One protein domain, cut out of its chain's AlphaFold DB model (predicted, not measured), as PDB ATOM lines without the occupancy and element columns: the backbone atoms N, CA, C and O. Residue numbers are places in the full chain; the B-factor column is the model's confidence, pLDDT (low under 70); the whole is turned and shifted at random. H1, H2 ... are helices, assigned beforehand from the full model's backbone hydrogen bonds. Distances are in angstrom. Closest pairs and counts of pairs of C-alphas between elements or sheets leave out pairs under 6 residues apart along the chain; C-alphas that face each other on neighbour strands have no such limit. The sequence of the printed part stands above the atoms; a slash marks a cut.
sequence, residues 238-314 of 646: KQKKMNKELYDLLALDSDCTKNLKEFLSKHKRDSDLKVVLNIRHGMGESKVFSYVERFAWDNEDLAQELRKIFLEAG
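AT A GLANCE: This is residues 238 to 314 of the 646 residues of an uncharacterized protein of Wolbachia endosymbiont of Aedes albopictus (UniProt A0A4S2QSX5). A short bundle of helices is built from two helical hairpins, H1 with H2 and H4 with H5, and H3 in the chain between them. Seen along the helices, H1, H2 and H5 make three sides, and the short H3 and H4, one after the other, make the fourth. In the link from H3 to H4 a small hairpin is made by a short antiparallel pairing of residues 280 to 281 with 285 to 286. The printed part has 77 residues with five named helices, H1 to H5 in chain order, and no named strand; the class is all helix. It is compact, with a radius of gyration of the C-alphas of 11.8 A, and rounded, with spans of 32 by 30 by 22 A.

HOW THE PARTS SIT: H1, residues 238 to 252, and H2, residues 256 to 267, form a helical hairpin at a shallow tilt of 16 degrees. H1 touches H2 with residues 246 to 250 alone; the closest C-alphas are those of Leu 250 and Cys 256, 5.8 A apart. With residues 238 to 243 alone H1 touches H3, residues 271 to 277, at a steep tilt of 40 degrees, the same way; the closest C-alphas are those of Asn 243 and Val 276, 5.8 A apart. H3 is close to but not clearly touching H4, residues 287 to 293, with the C-alphas of Leu 277 and Val 288 closest at 6.5 A. H4 and H5, residues 300 to 312, form a second helical hairpin at a shallow tilt of 26 degrees; the closest C-alphas, of Val 292 and Ala 303, are 5.5 A apart. H2 with residues 257 to 261 and H5 with residues 305 to 309 only just touch, with 3 pairs of C-alphas within 8 A; the closest are those of Thr 257 and Leu 306, 6.6 A apart. They run the same way at a shallow tilt of 5 degrees. H1 and H4 are near each other, while H1 and H5 are apart, and so are H2 and H4. Helix packing is mostly aligned: 3 of the 4 touching pairs are at a shallow tilt. In H1, H2, H4 and H5 every O i to N i+4 pair is within hydrogen-bond range; in H3 2 of 3 are.

IN THESE COORDINATES: H1 begins at C-alpha 238, (142.881, 133.085, 181.560), and is 21.1 A long from first to last C-alpha. H2 is 16.2 A long and begins at C-alpha 256, (132.047, 148.464, 170.571). H3 and H4 have 7 residues each. H5 is 18.4 A long and ends at C-alpha 312, (122.840, 142.780, 182.622).

THE WHOLE: The C-alphas farthest apart, those of Arg 269 and Trp 297, are 33.2 A apart. The printed part has no cut. The links H1 to H2 and H2 to H3 are tight, those from H3 to H4 and H4 to H5 short, and no link is long. Mean pLDDT of the printed part is 87.9; residues 253 to 254 are under 70.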
ATOM      1  N   LYS A 238     144.160 133.109 182.277       94.19
ATOM      2  CA  LYS A 238     142.881 133.085 181.560       94.19
ATOM      3  C   LYS A 238     142.077 134.364 181.808       94.19
ATOM      4  O   LYS A 238     141.612 134.981 180.851       94.19
ATOM      5  N   GLN A 239     141.952 134.787 183.066       95.06
ATOM      6  CA  GLN A 239     141.263 136.026 183.435       95.06
ATOM      7  C   GLN A 239     141.986 137.264 182.890       95.06
ATOM      8  O   GLN A 239     141.328 138.158 182.373       95.06
ATOM      9  N   LYS A 240     143.325 137.314 182.925       93.38
ATOM     10  CA  LYS A 240     144.123 138.412 182.347       93.38
ATOM     11  C   LYS A 240     143.915 138.529 180.841       93.38
ATOM     12  O   LYS A 240     143.711 139.632 180.340       93.38
ATOM     13  N   LYS A 241     143.923 137.401 180.122       94.75
ATOM     14  CA  LYS A 241     143.648 137.366 178.679       94.75
ATOM     15  C   LYS A 241     142.235 137.859 178.366       94.75
ATOM     16  O   LYS A 241     142.078 138.693 177.481       94.75
ATOM     17  N   MET A 242     141.239 137.391 179.118       95.44
ATOM     18  CA  MET A 242     139.846 137.824 178.979       95.44
ATOM     19  C   MET A 242     139.671 139.317 179.296       95.44
ATOM     20  O   MET A 242     138.984 140.025 178.570       95.44
ATOM     21  N   ASN A 243     140.322 139.806 180.352       93.88
ATOM     22  CA  ASN A 243     140.333 141.216 180.737       93.88
ATOM     23  C   ASN A 243     140.941 142.089 179.632       93.88
ATOM     24  O   ASN A 243     140.382 143.124 179.290       93.88
ATOM     25  N   LYS A 244     142.053 141.649 179.033       92.81
ATOM     26  CA  LYS A 244     142.661 142.338 177.891       92.81
ATOM     27  C   LYS A 244     141.720 142.375 176.682       92.81
ATOM     28  O   LYS A 244     141.497 143.455 176.157       92.81
ATOM     29  N   GLU A 245     141.133 141.240 176.293       93.00
ATOM     30  CA  GLU A 245     140.155 141.165 175.190       93.00
ATOM     31  C   GLU A 245     138.983 142.135 175.422       93.00
ATOM     32  O   GLU A 245     138.635 142.897 174.526       93.00
ATOM     33  N   LEU A 246     138.442 142.187 176.645       93.06
ATOM     34  CA  LEU A 246     137.373 143.119 177.014       93.06
ATOM     35  C   LEU A 246     137.777 144.593 176.842       93.06
ATOM     36  O   LEU A 246     137.014 145.373 176.281       93.06
ATOM     37  N   TYR A 247     138.950 144.994 177.337       89.81
ATOM     38  CA  TYR A 247     139.379 146.395 177.260       89.81
ATOM     39  C   TYR A 247     139.866 146.803 175.864       89.81
ATOM     40  O   TYR A 247     139.666 147.956 175.490       89.81
ATOM     41  N   ASP A 248     140.435 145.882 175.081       89.88
ATOM     42  CA  ASP A 248     140.785 146.128 173.676       89.88
ATOM     43  C   ASP A 248     139.512 146.419 172.850       89.88
ATOM     44  O   ASP A 248     139.501 147.368 172.064       89.88
ATOM     45  N   LEU A 249     138.413 145.687 173.098       88.81
ATOM     46  CA  LEU A 249     137.096 145.948 172.490       88.81
ATOM     47  C   LEU A 249     136.539 147.330 172.850       88.81
ATOM     48  O   LEU A 249     135.943 147.997 172.013       88.81
ATOM     49  N   LEU A 250     136.718 147.772 174.095       84.38
ATOM     50  CA  LEU A 250     136.238 149.088 174.526       84.38
ATOM     51  C   LEU A 250     137.106 150.239 173.991       84.38
ATOM     52  O   LEU A 250     136.601 151.346 173.841       84.38
ATOM     53  N   ALA A 251     138.396 150.003 173.732       79.75
ATOM     54  CA  ALA A 251     139.355 151.048 173.369       79.75
ATOM     55  C   ALA A 251     139.511 151.277 171.859       79.75
ATOM     56  O   ALA A 251     139.839 152.390 171.450       79.75
ATOM     57  N   LEU A 252     139.363 150.231 171.041       70.50
ATOM     58  CA  LEU A 252     139.799 150.235 169.636       70.50
ATOM     59  C   LEU A 252     138.655 150.101 168.620       70.50
ATOM     60  O   LEU A 252     138.918 150.091 167.417       70.50
ATOM     61  N   ASP A 253     137.406 149.982 169.071       66.44
ATOM     62  CA  ASP A 253     136.288 149.550 168.232       66.44
ATOM     63  C   ASP A 253     135.235 150.646 168.015       66.44
ATOM     64  O   ASP A 253     134.654 151.166 168.967       66.44
ATOM     65  N   SER A 254     134.950 150.967 166.749       67.25
ATOM     66  CA  SER A 254     133.904 151.927 166.373       67.25
ATOM     67  C   SER A 254     132.475 151.403 166.592       67.25
ATOM     68  O   SER A 254     131.552 152.212 166.643       67.25
ATOM     69  N   ASP A 255     132.276 150.081 166.706       77.69
ATOM     70  CA  ASP A 255     130.987 149.417 166.995       77.69
ATOM     71  C   ASP A 255     131.097 148.559 168.278       77.69
ATOM     72  O   ASP A 255     130.676 147.397 168.350       77.69
ATOM     73  N   CYS A 256     131.710 149.142 169.317       79.94
ATOM     74  CA  CYS A 256     132.047 148.464 170.571       79.94
ATOM     75  C   CYS A 256     130.834 147.799 171.247       79.94
ATOM     76  O   CYS A 256     130.966 146.724 171.828       79.94
ATOM     77  N   THR A 257     129.631 148.366 171.122       84.06
ATOM     78  CA  THR A 257     128.387 147.816 171.681       84.06
ATOM     79  C   THR A 257     128.049 146.438 171.111       84.06
ATOM     80  O   THR A 257     127.688 145.522 171.862       84.06
ATOM     81  N   LYS A 258     128.141 146.265 169.788       87.62
ATOM     82  CA  LYS A 258     127.820 144.995 169.124       87.62
ATOM     83  C   LYS A 258     128.826 143.914 169.514       87.62
ATOM     84  O   LYS A 258     128.423 142.829 169.941       87.62
ATOM     85  N   ASN A 259     130.112 144.235 169.429       88.00
ATOM     86  CA  ASN A 259     131.180 143.277 169.701       88.00
ATOM     87  C   ASN A 259     131.282 142.947 171.200       88.00
ATOM     88  O   ASN A 259     131.544 141.799 171.561       88.00
ATOM     89  N   LEU A 260     130.937 143.891 172.085       91.62
ATOM     90  CA  LEU A 260     130.768 143.630 173.516       91.62
ATOM     91  C   LEU A 260     129.630 142.634 173.778       91.62
ATOM     92  O   LEU A 260     129.821 141.680 174.533       91.62
ATOM     93  N   LYS A 261     128.454 142.800 173.152       91.81
ATOM     94  CA  LYS A 261     127.335 141.845 173.301       91.81
ATOM     95  C   LYS A 261     127.739 140.437 172.845       91.81
ATOM     96  O   LYS A 261     127.428 139.463 173.535       91.81
ATOM     97  N   GLU A 262     128.469 140.322 171.735       92.38
ATOM     98  CA  GLU A 262     128.988 139.039 171.245       92.38
ATOM     99  C   GLU A 262     129.986 138.415 172.234       92.38
ATOM    100  O   GLU A 262     129.798 137.266 172.651       92.38
ATOM    101  N   PHE A 263     130.975 139.185 172.700       93.88
ATOM    102  CA  PHE A 263     131.949 138.756 173.707       93.88
ATOM    103  C   PHE A 263     131.272 138.252 174.991       93.88
ATOM    104  O   PHE A 263     131.546 137.143 175.461       93.88
ATOM    105  N   LEU A 264     130.330 139.022 175.539       93.94
ATOM    106  CA  LEU A 264     129.605 138.649 176.755       93.94
ATOM    107  C   LEU A 264     128.767 137.384 176.547       93.94
ATOM    108  O   LEU A 264     128.704 136.533 177.436       93.94
ATOM    109  N   SER A 265     128.158 137.211 175.370       92.75
ATOM    110  CA  SER A 265     127.390 136.004 175.043       92.75
ATOM    111  C   SER A 265     128.274 134.752 174.982       92.75
ATOM    112  O   SER A 265     127.924 133.723 175.572       92.75
ATOM    113  N   LYS A 266     129.458 134.866 174.366       94.12
ATOM    114  CA  LYS A 266     130.476 133.814 174.255       94.12
ATOM    115  C   LYS A 266     130.979 133.365 175.629       94.12
ATOM    116  O   LYS A 266     131.189 132.172 175.842       94.12
ATOM    117  N   HIS A 267     131.116 134.296 176.573       92.88
ATOM    118  CA  HIS A 267     131.638 134.032 177.918       92.88
ATOM    119  C   HIS A 267     130.562 133.910 179.012       92.88
ATOM    120  O   HIS A 267     130.896 133.745 180.182       92.88
ATOM    121  N   LYS A 268     129.266 133.907 178.668       88.69
ATOM    122  CA  LYS A 268     128.152 133.958 179.639       88.69
ATOM    123  C   LYS A 268     128.164 132.852 180.706       88.69
ATOM    124  O   LYS A 268     127.659 133.053 181.806       88.69
ATOM    125  N   ARG A 269     128.686 131.664 180.377       89.31
ATOM    126  CA  ARG A 269     128.784 130.512 181.300       89.31
ATOM    127  C   ARG A 269     130.155 130.387 181.973       89.31
ATOM    128  O   ARG A 269     130.365 129.446 182.734       89.31
ATOM    129  N   ASP A 270     131.080 131.297 181.684       91.31
ATOM    130  CA  ASP A 270     132.421 131.302 182.249       91.31
ATOM    131  C   ASP A 270     132.423 132.050 183.588       91.31
ATOM    132  O   ASP A 270     132.142 133.247 183.646       91.31
ATOM    133  N   SER A 271     132.749 131.357 184.680       91.06
ATOM    134  CA  SER A 271     132.832 131.981 186.006       91.06
ATOM    135  C   SER A 271     133.886 133.089 186.075       91.06
ATOM    136  O   SER A 271     133.754 133.996 186.899       91.06
ATOM    137  N   ASP A 272     134.898 133.048 185.201       93.62
ATOM    138  CA  ASP A 272     135.947 134.067 185.120       93.62
ATOM    139  C   ASP A 272     135.420 135.410 184.610       93.62
ATOM    140  O   ASP A 272     135.919 136.452 185.037       93.62
ATOM    141  N   LEU A 273     134.367 135.409 183.781       93.88
ATOM    142  CA  LEU A 273     133.751 136.643 183.292       93.88
ATOM    143  C   LEU A 273     133.251 137.490 184.460       93.88
ATOM    144  O   LEU A 273     133.495 138.693 184.509       93.88
ATOM    145  N   LYS A 274     132.617 136.859 185.455       92.50
ATOM    146  CA  LYS A 274     132.144 137.569 186.644       92.50
ATOM    147  C   LYS A 274     133.297 138.179 187.440       92.50
ATOM    148  O   LYS A 274     133.115 139.252 188.003       92.50
ATOM    149  N   VAL A 275     134.459 137.526 187.501       92.06
ATOM    150  CA  VAL A 275     135.648 138.085 188.165       92.06
ATOM    151  C   VAL A 275     136.144 139.308 187.396       92.06
ATOM    152  O   VAL A 275     136.293 140.368 187.995       92.06
ATOM    153  N   VAL A 276     136.316 139.181 186.076       94.25
ATOM    154  CA  VAL A 276     136.811 140.248 185.189       94.25
ATOM    155  C   VAL A 276     135.906 141.484 185.211       94.25
ATOM    156  O   VAL A 276     136.394 142.600 185.352       94.25
ATOM    157  N   LEU A 277     134.584 141.301 185.156       93.69
ATOM    158  CA  LEU A 277     133.620 142.408 185.181       93.69
ATOM    159  C   LEU A 277     133.570 143.165 186.516       93.69
ATOM    160  O   LEU A 277     133.055 144.278 186.567       93.69
ATOM    161  N   ASN A 278     134.060 142.561 187.599       91.94
ATOM    162  CA  ASN A 278     133.913 143.078 188.960       91.94
ATOM    163  C   ASN A 278     135.236 143.518 189.601       91.94
ATOM    164  O   ASN A 278     135.274 143.730 190.817       91.94
ATOM    165  N   ILE A 279     136.292 143.673 188.794       90.25
ATOM    166  CA  ILE A 279     137.575 144.261 189.199       90.25
ATOM    167  C   ILE A 279     137.352 145.711 189.637       90.25
ATOM    168  O   ILE A 279     136.699 146.494 188.934       90.25
ATOM    169  N   ARG A 280     137.922 146.090 190.781       88.69
ATOM    170  CA  ARG A 280     137.934 147.481 191.247       88.69
ATOM    171  C   ARG A 280     139.249 148.171 190.933       88.69
ATOM    172  O   ARG A 280     140.281 147.538 190.747       88.69
ATOM    173  N   HIS A 281     139.205 149.495 190.926       76.69
ATOM    174  CA  HIS A 281     140.378 150.351 190.786       76.69
ATOM    175  C   HIS A 281     140.257 151.584 191.694       76.69
ATOM    176  O   HIS A 281     139.187 151.857 192.250       76.69
ATOM    177  N   GLY A 282     141.358 152.323 191.861       74.62
ATOM    178  CA  GLY A 282     141.386 153.566 192.635       74.62
ATOM    179  C   GLY A 282     140.805 153.394 194.042       74.62
ATOM    180  O   GLY A 282     141.276 152.566 194.820       74.62
ATOM    181  N   MET A 283     139.747 154.150 194.340       71.88
ATOM    182  CA  MET A 283     139.068 154.177 195.644       71.88
ATOM    183  C   MET A 283     138.040 153.047 195.860       71.88
ATOM    184  O   MET A 283     137.289 153.072 196.834       71.88
ATOM    185  N   GLY A 284     138.006 152.043 194.979       78.56
ATOM    186  CA  GLY A 284     137.078 150.908 195.067       78.56
ATOM    187  C   GLY A 284     135.936 150.947 194.067       78.56
ATOM    188  O   GLY A 284     135.008 150.148 194.171       78.56
ATOM    189  N   GLU A 285     136.027 151.845 193.095       83.38
ATOM    190  CA  GLU A 285     135.088 151.957 191.992       83.38
ATOM    191  C   GLU A 285     135.261 150.794 191.015       83.38
ATOM    192  O   GLU A 285     136.376 150.309 190.784       83.38
ATOM    193  N   SER A 286     134.155 150.383 190.397       88.50
ATOM    194  CA  SER A 286     134.165 149.376 189.338       88.50
ATOM    195  C   SER A 286     134.985 149.859 188.145       88.50
ATOM    196  O   SER A 286     134.725 150.930 187.588       88.50
ATOM    197  N   LYS A 287     135.982 149.070 187.739       89.00
ATOM    198  CA  LYS A 287     136.882 149.443 186.644       89.00
ATOM    199  C   LYS A 287     136.146 149.529 185.306       89.00
ATOM    200  O   LYS A 287     136.457 150.399 184.497       89.00
ATOM    201  N   VAL A 288     135.168 148.649 185.060       91.00
ATOM    202  CA  VAL A 288     134.366 148.689 183.824       91.00
ATOM    203  C   VAL A 288     133.510 149.952 183.763       91.00
ATOM    204  O   VAL A 288     133.512 150.619 182.735       91.00
ATOM    205  N   PHE A 289     132.868 150.357 184.865       88.75
ATOM    206  CA  PHE A 289     132.057 151.579 184.869       88.75
ATOM    207  C   PHE A 289     132.904 152.848 184.809       88.75
ATOM    208  O   PHE A 289     132.562 153.745 184.055       88.75
ATOM    209  N   SER A 290     134.061 152.889 185.473       85.88
ATOM    210  CA  SER A 290     135.029 153.984 185.297       85.88
ATOM    211  C   SER A 290     135.477 154.160 183.845       85.88
ATOM    212  O   SER A 290     135.671 155.279 183.372       85.88
ATOM    213  N   TYR A 291     135.602 153.060 183.099       87.12
ATOM    214  CA  TYR A 291     135.896 153.135 181.674       87.12
ATOM    215  C   TYR A 291     134.702 153.668 180.872       87.12
ATOM    216  O   TYR A 291     134.889 154.515 180.005       87.12
ATOM    217  N   VAL A 292     133.482 153.220 181.187       87.75
ATOM    218  CA  VAL A 292     132.243 153.709 180.554       87.75
ATOM    219  C   VAL A 292     132.050 155.216 180.763       87.75
ATOM    220  O   VAL A 292     131.680 155.912 179.821       87.75
ATOM    221  N   GLU A 293     132.369 155.742 181.946       83.31
ATOM    222  CA  GLU A 293     132.288 157.181 182.256       83.31
ATOM    223  C   GLU A 293     133.152 158.049 181.325       83.31
ATOM    224  O   GLU A 293     132.840 159.216 181.110       83.31
ATOM    225  N   ARG A 294     134.204 157.497 180.702       82.44
ATOM    226  CA  ARG A 294     135.010 158.238 179.715       82.44
ATOM    227  C   ARG A 294     134.208 158.619 178.472       82.44
ATOM    228  O   ARG A 294     134.502 159.641 177.868       82.44
ATOM    229  N   PHE A 295     133.203 157.821 178.109       81.88
ATOM    230  CA  PHE A 295     132.315 158.113 176.986       81.88
ATOM    231  C   PHE A 295     131.232 159.126 177.352       81.88
ATOM    232  O   PHE A 295     130.690 159.755 176.455       81.88
ATOM    233  N   ALA A 296     130.921 159.318 178.640       78.44
ATOM    234  CA  ALA A 296     129.818 160.177 179.068       78.44
ATOM    235  C   ALA A 296     130.010 161.653 178.675       78.44
ATOM    236  O   ALA A 296     129.032 162.380 178.541       78.44
ATOM    237  N   TRP A 297     131.255 162.095 178.465       74.50
ATOM    238  CA  TRP A 297     131.549 163.451 177.990       74.50
ATOM    239  C   TRP A 297     131.291 163.648 176.492       74.50
ATOM    240  O   TRP A 297     130.905 164.745 176.096       74.50
ATOM    241  N   ASP A 298     131.464 162.601 175.683       79.38
ATOM    242  CA  ASP A 298     131.372 162.681 174.218       79.38
ATOM    243  C   ASP A 298     130.053 162.103 173.672       79.38
ATOM    244  O   ASP A 298     129.550 162.551 172.642       79.38
ATOM    245  N   ASN A 299     129.489 161.092 174.341       85.62
ATOM    246  CA  ASN A 299     128.285 160.372 173.933       85.62
ATOM    247  C   ASN A 299     127.587 159.718 175.143       85.62
ATOM    248  O   ASN A 299     127.857 158.569 175.512       85.62
ATOM    249  N   GLU A 300     126.666 160.462 175.755       86.31
ATOM    250  CA  GLU A 300     125.934 160.030 176.950       86.31
ATOM    251  C   GLU A 300     125.030 158.812 176.691       86.31
ATOM    252  O   GLU A 300     124.984 157.897 177.516       86.31
ATOM    253  N   ASP A 301     124.375 158.741 175.527       88.19
ATOM    254  CA  ASP A 301     123.503 157.619 175.160       88.19
ATOM    255  C   ASP A 301     124.288 156.302 175.067       88.19
ATOM    256  O   ASP A 301     123.859 155.270 175.594       88.19
ATOM    257  N   LEU A 302     125.480 156.341 174.460       86.44
ATOM    258  CA  LEU A 302     126.381 155.190 174.395       86.44
ATOM    259  C   LEU A 302     126.851 154.772 175.793       86.44
ATOM    260  O   LEU A 302     126.857 153.581 176.109       86.44
ATOM    261  N   ALA A 303     127.216 155.730 176.649       87.38
ATOM    262  CA  ALA A 303     127.621 155.438 178.021       87.38
ATOM    263  C   ALA A 303     126.486 154.758 178.812       87.38
ATOM    264  O   ALA A 303     126.716 153.757 179.499       87.38
ATOM    265  N   GLN A 304     125.245 155.234 178.668       89.19
ATOM    266  CA  GLN A 304     124.069 154.613 179.282       89.19
ATOM    267  C   GLN A 304     123.799 153.205 178.726       89.19
ATOM    268  O   GLN A 304     123.509 152.288 179.507       89.19
ATOM    269  N   GLU A 305     123.935 152.995 177.411       91.50
ATOM    270  CA  GLU A 305     123.764 151.673 176.797       91.50
ATOM    271  C   GLU A 305     124.825 150.678 177.296       91.50
ATOM    272  O   GLU A 305     124.478 149.592 177.772       91.50
ATOM    273  N   LEU A 306     126.108 151.051 177.262       91.50
ATOM    274  CA  LEU A 306     127.210 150.218 177.756       91.50
ATOM    275  C   LEU A 306     127.038 149.893 179.241       91.50
ATOM    276  O   LEU A 306     127.201 148.739 179.650       91.50
ATOM    277  N   ARG A 307     126.643 150.883 180.050       92.00
ATOM    278  CA  ARG A 307     126.365 150.680 181.476       92.00
ATOM    279  C   ARG A 307     125.272 149.634 181.684       92.00
ATOM    280  O   ARG A 307     125.444 148.732 182.505       92.00
ATOM    281  N   LYS A 308     124.175 149.712 180.927       93.12
ATOM    282  CA  LYS A 308     123.088 148.725 180.979       93.12
ATOM    283  C   LYS A 308     123.572 147.324 180.591       93.12
ATOM    284  O   LYS A 308     123.294 146.377 181.323       93.12
ATOM    285  N   ILE A 309     124.337 147.197 179.505       94.25
ATOM    286  CA  ILE A 309     124.893 145.915 179.037       94.25
ATOM    287  C   ILE A 309     125.764 145.261 180.118       94.25
ATOM    288  O   ILE A 309     125.617 144.070 180.398       94.25
ATOM    289  N   PHE A 310     126.645 146.029 180.762       94.06
ATOM    290  CA  PHE A 310     127.500 145.510 181.830       94.06
ATOM    291  C   PHE A 310     126.708 145.073 183.068       94.06
ATOM    292  O   PHE A 310     126.994 144.010 183.625       94.06
ATOM    293  N   LEU A 311     125.694 145.842 183.478       92.38
ATOM    294  CA  LEU A 311     124.809 145.463 184.586       92.38
ATOM    295  C   LEU A 311     124.056 144.159 184.283       92.38
ATOM    296  O   LEU A 311     124.017 143.262 185.126       92.38
ATOM    297  N   GLU A 312     123.515 144.009 183.070       92.69
ATOM    298  CA  GLU A 312     122.840 142.780 182.622       92.69
ATOM    299  C   GLU A 312     123.785 141.568 182.582       92.69
ATOM    300  O   GLU A 312     123.368 140.439 182.850       92.69
ATOM    301  N   ALA A 313     125.072 141.794 182.305       92.31
ATOM    302  CA  ALA A 313     126.114 140.771 182.340       92.31
ATOM    303  C   ALA A 313     126.625 140.436 183.756       92.31
ATOM    304  O   ALA A 313     127.434 139.519 183.916       92.31
ATOM    305  N   GLY A 314     126.145 141.134 184.792       90.69
ATOM    306  CA  GLY A 314     126.489 140.871 186.191       90.69
ATOM    307  C   GLY A 314     127.687 141.662 186.726       90.69
ATOM    308  O   GLY A 314     128.287 141.241 187.724       90.69
TER     309      GLY A 314